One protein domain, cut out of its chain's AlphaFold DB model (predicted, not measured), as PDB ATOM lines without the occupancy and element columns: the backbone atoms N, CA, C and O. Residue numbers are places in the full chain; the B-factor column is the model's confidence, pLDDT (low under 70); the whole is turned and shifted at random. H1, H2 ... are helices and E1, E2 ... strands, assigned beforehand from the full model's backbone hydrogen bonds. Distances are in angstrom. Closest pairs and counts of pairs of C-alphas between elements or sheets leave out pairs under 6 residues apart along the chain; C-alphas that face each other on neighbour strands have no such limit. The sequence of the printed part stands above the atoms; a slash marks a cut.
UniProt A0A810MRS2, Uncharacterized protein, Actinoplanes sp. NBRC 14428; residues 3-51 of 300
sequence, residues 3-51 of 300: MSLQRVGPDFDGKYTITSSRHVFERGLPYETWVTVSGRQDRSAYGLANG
ATOM      1  N   MET A   3       4.972  77.470 117.747       81.31
ATOM      2  CA  MET A   3       4.443  76.112 117.656       81.31
ATOM      3  C   MET A   3       5.046  75.260 118.769       81.31
ATOM      4  O   MET A   3       6.244  75.338 119.034       81.31
ATOM      5  N   SER A   4       4.215  74.454 119.420       88.38
ATOM      6  CA  SER A   4       4.660  73.519 120.451       88.38
ATOM      7  C   SER A   4       4.908  72.148 119.832       88.38
ATOM      8  O   SER A   4       4.014  71.609 119.180       88.38
ATOM      9  N   LEU A   5       6.088  71.581 120.067       86.50
ATOM     10  CA  LEU A   5       6.395  70.183 119.767       86.50
ATOM     11  C   LEU A   5       6.351  69.379 121.068       86.50
ATOM     12  O   LEU A   5       6.847  69.831 122.100       86.50
ATOM     13  N   GLN A   6       5.714  68.212 121.015       88.50
ATOM     14  CA  GLN A   6       5.584  67.288 122.140       88.50
ATOM     15  C   GLN A   6       5.786  65.859 121.648       88.50
ATOM     16  O   GLN A   6       5.401  65.538 120.520       88.50
ATOM     17  N   ARG A   7       6.293  64.988 122.530       85.44
ATOM     18  CA  ARG A   7       6.496  63.550 122.277       85.44
ATOM     19  C   ARG A   7       7.556  63.253 121.211       85.44
ATOM     20  O   ARG A   7       7.515  62.189 120.596       85.44
ATOM     21  N   VAL A   8       8.505  64.167 121.016       82.94
ATOM     22  CA  VAL A   8       9.667  63.995 120.127       82.94
ATOM     23  C   VAL A   8      10.973  63.779 120.904       82.94
ATOM     24  O   VAL A   8      11.983  63.410 120.310       82.94
ATOM     25  N   GLY A   9      10.939  63.924 122.233       83.62
ATOM     26  CA  GLY A   9      12.032  63.604 123.155       83.62
ATOM     27  C   GLY A   9      12.335  64.781 124.089       83.62
ATOM     28  O   GLY A   9      12.068  65.919 123.721       83.62
ATOM     29  N   PRO A  10      12.900  64.549 125.287       74.31
ATOM     30  CA  PRO A  10      13.077  65.602 126.294       74.31
ATOM     31  C   PRO A  10      13.949  66.776 125.820       74.31
ATOM     32  O   PRO A  10      13.736  67.899 126.260       74.31
ATOM     33  N   ASP A  11      14.874  66.536 124.889       69.94
ATOM     34  CA  ASP A  11      15.740  67.577 124.318       69.94
ATOM     35  C   ASP A  11      15.068  68.392 123.190       69.94
ATOM     36  O   ASP A  11      15.573  69.445 122.797       69.94
ATOM     37  N   PHE A  12      13.939  67.912 122.651       74.44
ATOM     38  CA  PHE A  12      13.247  68.479 121.480       74.44
ATOM     39  C   PHE A  12      11.779  68.852 121.747       74.44
ATOM     40  O   PHE A  12      11.107  69.414 120.879       74.44
ATOM     41  N   ASP A  13      11.266  68.538 122.933       84.69
ATOM     42  CA  ASP A  13       9.954  68.969 123.394       84.69
ATOM     43  C   ASP A  13      10.052  70.429 123.864       84.69
ATOM     44  O   ASP A  13      10.895  70.794 124.684       84.69
ATOM     45  N   GLY A  14       9.184  71.298 123.348       83.94
ATOM     46  CA  GLY A  14       9.270  72.721 123.660       83.94
ATOM     47  C   GLY A  14       8.415  73.617 122.777       83.94
ATOM     48  O   GLY A  14       7.741  73.174 121.844       83.94
ATOM     49  N   LYS A  15       8.436  74.915 123.093       83.81
ATOM     50  CA  LYS A  15       7.834  75.963 122.263       83.81
ATOM     51  C   LYS A  15       8.890  76.547 121.342       83.81
ATOM     52  O   LYS A  15       9.926  77.024 121.795       83.81
ATOM     53  N   TYR A  16       8.580  76.573 120.056       79.19
ATOM     54  CA  TYR A  16       9.489  77.011 119.015       79.19
ATOM     55  C   TYR A  16       8.887  78.143 118.196       79.19
ATOM     56  O   TYR A  16       7.720  78.101 117.805       79.19
ATOM     57  N   THR A  17       9.701  79.145 117.882       77.94
ATOM     58  CA  THR A  17       9.327  80.181 116.917       77.94
ATOM     59  C   THR A  17       9.628  79.674 115.513       77.94
ATOM     60  O   THR A  17      10.777  79.375 115.194       77.94
ATOM     61  N   ILE A  18       8.597  79.582 114.670       80.12
ATOM     62  CA  ILE A  18       8.744  79.156 113.274       80.12
ATOM     63  C   ILE A  18       9.576  80.192 112.512       80.12
ATOM     64  O   ILE A  18       9.231  81.377 112.524       80.12
ATOM     65  N   THR A  19      10.635  79.749 111.829       73.25
ATOM     66  CA  THR A  19      11.492  80.628 111.015       73.25
ATOM     67  C   THR A  19      11.144  80.604 109.532       73.25
ATOM     68  O   THR A  19      11.286  81.633 108.871       73.25
ATOM     69  N   SER A  20      10.618  79.492 109.014       77.25
ATOM     70  CA  SER A  20      10.003  79.429 107.683       77.25
ATOM     71  C   SER A  20       8.923  78.354 107.605       77.25
ATOM     72  O   SER A  20       9.028  77.312 108.254       77.25
ATOM     73  N   SER A  21       7.919  78.581 106.758       86.31
ATOM     74  CA  SER A  21       6.952  77.562 106.354       86.31
ATOM     75  C   SER A  21       6.920  77.437 104.834       86.31
ATOM     76  O   SER A  21       6.936  78.434 104.110       86.31
ATOM     77  N   ARG A  22       6.875  76.200 104.341       87.56
ATOM     78  CA  ARG A  22       6.615  75.887 102.936       87.56
ATOM     79  C   ARG A  22       5.329  75.088 102.862       87.56
ATOM     80  O   ARG A  22       5.219  74.030 103.471       87.56
ATOM     81  N   HIS A  23       4.384  75.597 102.088       90.62
ATOM     82  CA  HIS A  23       3.104  74.952 101.841       90.62
ATOM     83  C   HIS A  23       3.133  74.345 100.440       90.62
ATOM     84  O   HIS A  23       3.494  75.030  99.481       90.62
ATOM     85  N   VAL A  24       2.799  73.063 100.328       90.69
ATOM     86  CA  VAL A  24       2.693  72.360  99.049       90.69
ATOM     87  C   VAL A  24       1.232  71.983  98.860       90.69
ATOM     88  O   VAL A  24       0.647  71.269  99.673       90.69
ATOM     89  N   PHE A  25       0.637  72.518  97.797       91.06
ATOM     90  CA  PHE A  25      -0.739  72.247  97.414       91.06
ATOM     91  C   PHE A  25      -0.767  71.815  95.950       91.06
ATOM     92  O   PHE A  25      -0.638  72.640  95.047       91.06
ATOM     93  N   GLU A  26      -0.908  70.510  95.730       91.44
ATOM     94  CA  GLU A  26      -0.928  69.895  94.406       91.44
ATOM     95  C   GLU A  26      -2.168  69.014  94.242       91.44
ATOM     96  O   GLU A  26      -2.658  68.385  95.182       91.44
ATOM     97  N   ARG A  27      -2.710  68.974  93.024       83.19
ATOM     98  CA  ARG A  27      -3.943  68.239  92.739       83.19
ATOM     99  C   ARG A  27      -3.680  66.732  92.808       83.19
ATOM    100  O   ARG A  27      -2.973  66.195  91.966       83.19
ATOM    101  N   GLY A  28      -4.320  66.059  93.764       88.06
ATOM    102  CA  GLY A  28      -4.201  64.610  93.968       88.06
ATOM    103  C   GLY A  28      -3.257  64.204  95.104       88.06
ATOM    104  O   GLY A  28      -3.176  63.017  95.402       88.06
ATOM    105  N   LEU A  29      -2.604  65.166  95.765       88.81
ATOM    106  CA  LEU A  29      -1.798  64.946  96.965       88.81
ATOM    107  C   LEU A  29      -2.409  65.667  98.178       88.81
ATOM    108  O   LEU A  29      -3.117  66.666  98.008       88.81
ATOM    109  N   PRO A  30      -2.181  65.163  99.405       90.75
ATOM    110  CA  PRO A  30      -2.586  65.869 100.610       90.75
ATOM    111  C   PRO A  30      -1.849  67.207 100.717       90.75
ATOM    112  O   PRO A  30      -0.717  67.362 100.266       90.75
ATOM    113  N   TYR A  31      -2.508  68.182 101.337       91.31
ATOM    114  CA  TYR A  31      -1.869  69.449 101.655       91.31
ATOM    115  C   TYR A  31      -0.778  69.230 102.702       91.31
ATOM    116  O   TYR A  31      -1.066  68.824 103.831       91.31
ATOM    117  N   GLU A  32       0.463  69.537 102.340       93.00
ATOM    118  CA  GLU A  32       1.608  69.399 103.230       93.00
ATOM    119  C   GLU A  32       2.163  70.763 103.612       93.00
ATOM    120  O   GLU A  32       2.337  71.661 102.786       93.00
ATOM    121  N   THR A  33       2.474  70.914 104.897       86.88
ATOM    122  CA  THR A  33       3.193  72.079 105.401       86.88
ATOM    123  C   THR A  33       4.491  71.626 106.039       86.88
ATOM    124  O   THR A  33       4.497  70.952 107.065       86.88
ATOM    125  N   TRP A  34       5.591  72.052 105.440       87.75
ATOM    126  CA  TRP A  34       6.928  71.873 105.971       87.75
ATOM    127  C   TRP A  34       7.259  73.081 106.831       87.75
ATOM    128  O   TRP A  34       7.310  74.212 106.341       87.75
ATOM    129  N   VAL A  35       7.455  72.845 108.124       83.69
ATOM    130  CA  VAL A  35       7.807  73.891 109.084       83.69
ATOM    131  C   VAL A  35       9.263  73.717 109.473       83.69
ATOM    132  O   VAL A  35       9.662  72.659 109.953       83.69
ATOM    133  N   THR A  36      10.060  74.763 109.280       80.62
ATOM    134  CA  THR A  36      11.452  74.781 109.723       80.62
ATOM    135  C   THR A  36      11.560  75.633 110.974       80.62
ATOM    136  O   THR A  36      11.122  76.787 111.015       80.62
ATOM    137  N   VAL A  37      12.160  75.034 111.998       73.88
ATOM    138  CA  VAL A  37      12.592  75.715 113.209       73.88
ATOM    139  C   VAL A  37      14.101  75.590 113.252       73.88
ATOM    140  O   VAL A  37      14.657  74.534 113.542       73.88
ATOM    141  N   SER A  38      14.768  76.681 112.932       65.75
ATOM    142  CA  SER A  38      16.212  76.783 113.009       65.75
ATOM    143  C   SER A  38      16.566  78.067 113.742       65.75
ATOM    144  O   SER A  38      15.885  79.084 113.609       65.75
ATOM    145  N   GLY A  39      17.669  78.066 114.494       58.25
ATOM    146  CA  GLY A  39      18.394  79.326 114.645       58.25
ATOM    147  C   GLY A  39      18.766  79.817 113.241       58.25
ATOM    148  O   GLY A  39      18.901  79.009 112.329       58.25
ATOM    149  N   ARG A  40      18.971  81.115 113.020       50.72
ATOM    150  CA  ARG A  40      19.322  81.677 111.689       50.72
ATOM    151  C   ARG A  40      20.654  81.163 111.080       50.72
ATOM    152  O   ARG A  40      21.123  81.718 110.093       50.72
ATOM    153  N   GLN A  41      21.267  80.125 111.645       50.44
ATOM    154  CA  GLN A  41      22.388  79.390 111.072       50.44
ATOM    155  C   GLN A  41      21.886  78.143 110.327       50.44
ATOM    156  O   GLN A  41      21.463  77.171 110.952       50.44
ATOM    157  N   ASP A  42      21.977  78.154 108.997       46.41
ATOM    158  CA  ASP A  42      21.782  76.968 108.157       46.41
ATOM    159  C   ASP A  42      23.056  76.106 108.194       46.41
ATOM    160  O   ASP A  42      24.124  76.537 107.758       46.41
ATOM    161  N   ARG A  43      22.963  74.907 108.781       53.84
ATOM    162  CA  ARG A  43      24.052  73.910 108.838       53.84
ATOM    163  C   ARG A  43      23.744  72.662 108.002       53.84
ATOM    164  O   ARG A  43      24.310  71.601 108.250       53.84
ATOM    165  N   SER A  44      22.822  72.758 107.046       56.53
ATOM    166  CA  SER A  44      22.504  71.650 106.145       56.53
ATOM    167  C   SER A  44      23.596  71.443 105.086       56.53
ATOM    168  O   SER A  44      24.319  72.371 104.717       56.53
ATOM    169  N   ALA A  45      23.690  70.224 104.541       54.62
ATOM    170  CA  ALA A  45      24.563  69.935 103.398       54.62
ATOM    171  C   ALA A  45      24.231  70.818 102.175       54.62
ATOM    172  O   ALA A  45      25.122  71.166 101.406       54.62
ATOM    173  N   TYR A  46      22.968  71.238 102.041       53.78
ATOM    174  CA  TYR A  46      22.508  72.190 101.029       53.78
ATOM    175  C   TYR A  46      23.081  73.603 101.250       53.78
ATOM    176  O   TYR A  46      23.566  74.222 100.304       53.78
ATOM    177  N   GLY A  47      23.115  74.083 102.500       56.75
ATOM    178  CA  GLY A  47      23.750  75.352 102.876       56.75
ATOM    179  C   GLY A  47      25.277  75.361 102.695       56.75
ATOM    180  O   GLY A  47      25.848  76.390 102.340       56.75
ATOM    181  N   LEU A  48      25.936  74.209 102.861       59.69
ATOM    182  CA  LEU A  48      27.366  74.012 102.566       59.69
ATOM    183  C   LEU A  48      27.660  73.958 101.059       59.69
ATOM    184  O   LEU A  48      28.633  74.557 100.608       59.69
ATOM    185  N   ALA A  49      26.817  73.275 100.279       62.16
ATOM    186  CA  ALA A  49      26.994  73.121  98.834       62.16
ATOM    187  C   ALA A  49      26.724  74.420  98.049       62.16
ATOM    188  O   ALA A  49      27.400  74.683  97.058       62.16
ATOM    189  N   ASN A  50      25.797  75.261  98.521       55.56
ATOM    190  CA  ASN A  50      25.516  76.583  97.937       55.56
ATOM    191  C   ASN A  50      26.322  77.730  98.590       55.56
ATOM    192  O   ASN A  50      26.193  78.892  98.196       55.56
ATOM    193  N   GLY A  51      27.158  77.424  99.588       48.38
ATOM    194  CA  GLY A  51      27.821  78.390 100.473       48.38
ATOM    195  C   GLY A  51      28.993  79.182  99.879       48.38
ATOM    196  O   GLY A  51      29.621  79.948 100.605       48.38
TER     197      GLY A  51
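This is residues 3 to 51 of the 300 residues of an uncharacterized protein of Actinoplanes sp. NBRC 14428 (UniProt A0A810MRS2). Two small antiparallel hairpins meet at a corner in a loose, flat layout with no shared core: the hairpin of E3 and E4 reaches out as a long arm, and at the base of this arm, where E2 runs on into E3 at 86 degrees, it turns about square into the smaller hairpin of E1 and E2. On the other side of that open end, the link after E4 leads away to one short helix, H1, which sticks out with its neighbours, residues 43 to 50, far from both hairpins. The printed part has 49 residues, with four named strands and one named helix in the order E1, E2, E3, E4, H1; the strands make two separate antiparallel sheets of two, E1 - E2 and E3 - E4. The class is mixed, helices and strands, though under half of the residues are in named elements. The whole is loose, with a radius of gyration of the C-alphas of 14.0 A, and flat, spanning 37 by 33 by 16 A.

The hairpin with the longest strands is made of E3, residues 20 to 24, and E4, residues 32 to 36. They are antiparallel, with 165 degrees between their N-to-C directions. Their C-alphas 21 and 35 face each other at 4.7 A, and C-alphas 23 and 33 at 4.6 A. Across this pair, N 34 and O 22 are within hydrogen-bond range at 2.8 A, and N 24 and O 32 at 2.9 A. Before E3 comes E2, residues 14 to 17, which runs on into E3 across a break of 2 residues, at 86 degrees. E2 and E3 are apart, although their link is tight. E2 forms the other hairpin with E1, residues 3 to 5, antiparallel at 148 degrees. C-alphas 4 and 15 face each other at 4.4 A. N 3 and O 16 are within hydrogen-bond range at 2.8 A, as are N 16 and O 3, also at 2.8 A. E1 is apart from both E3 and E4, and E2 is apart from E4. H1, residues 45 to 49, is apart from E1, E2 and E3. In H1 every O i to N i+4 pair is within hydrogen-bond range.

E3 runs from Ser 20, with its C-alpha at (10.003, 79.429, 107.683), to Val 24, a length of 13.3 A. E4 runs back from Glu 32 to Thr 36 over 13.0 A, ending with C-alpha 36 at (11.452, 74.781, 109.723). E2, Gly 14 to Thr 17, measures 10.1 A. E1 is a short strand from Met 3 to Leu 5, and C-alpha 3 is at (4.443, 76.112, 117.656). H1, from Ala 45 to Ala 49, ends with C-alpha 49 at (26.994, 73.121, 98.834).

The two C-alphas farthest apart are those of Pro 10, in the link between E1 and E2, and Arg 27, in the link between E3 and E4, at 37.7 A. From Met 3 to Gly 51, the first and last printed C-alphas, the distance is 29.1 A. Residues 7 to 12 stand free, and so do residues 43 to 50, of which 45 to 49 belong to H1. Without these stretches the body has 35 residues and spans 33 by 33 by 10 A. The printed part has no cut. No link is long; those from E1 to E2, E3 to E4 and E4 to H1 are short. The mean pLDDT of the printed part is 75.8; confidence is low, under 70, at residue 11 and residues 38 to 51, and the mean for H1 is 57.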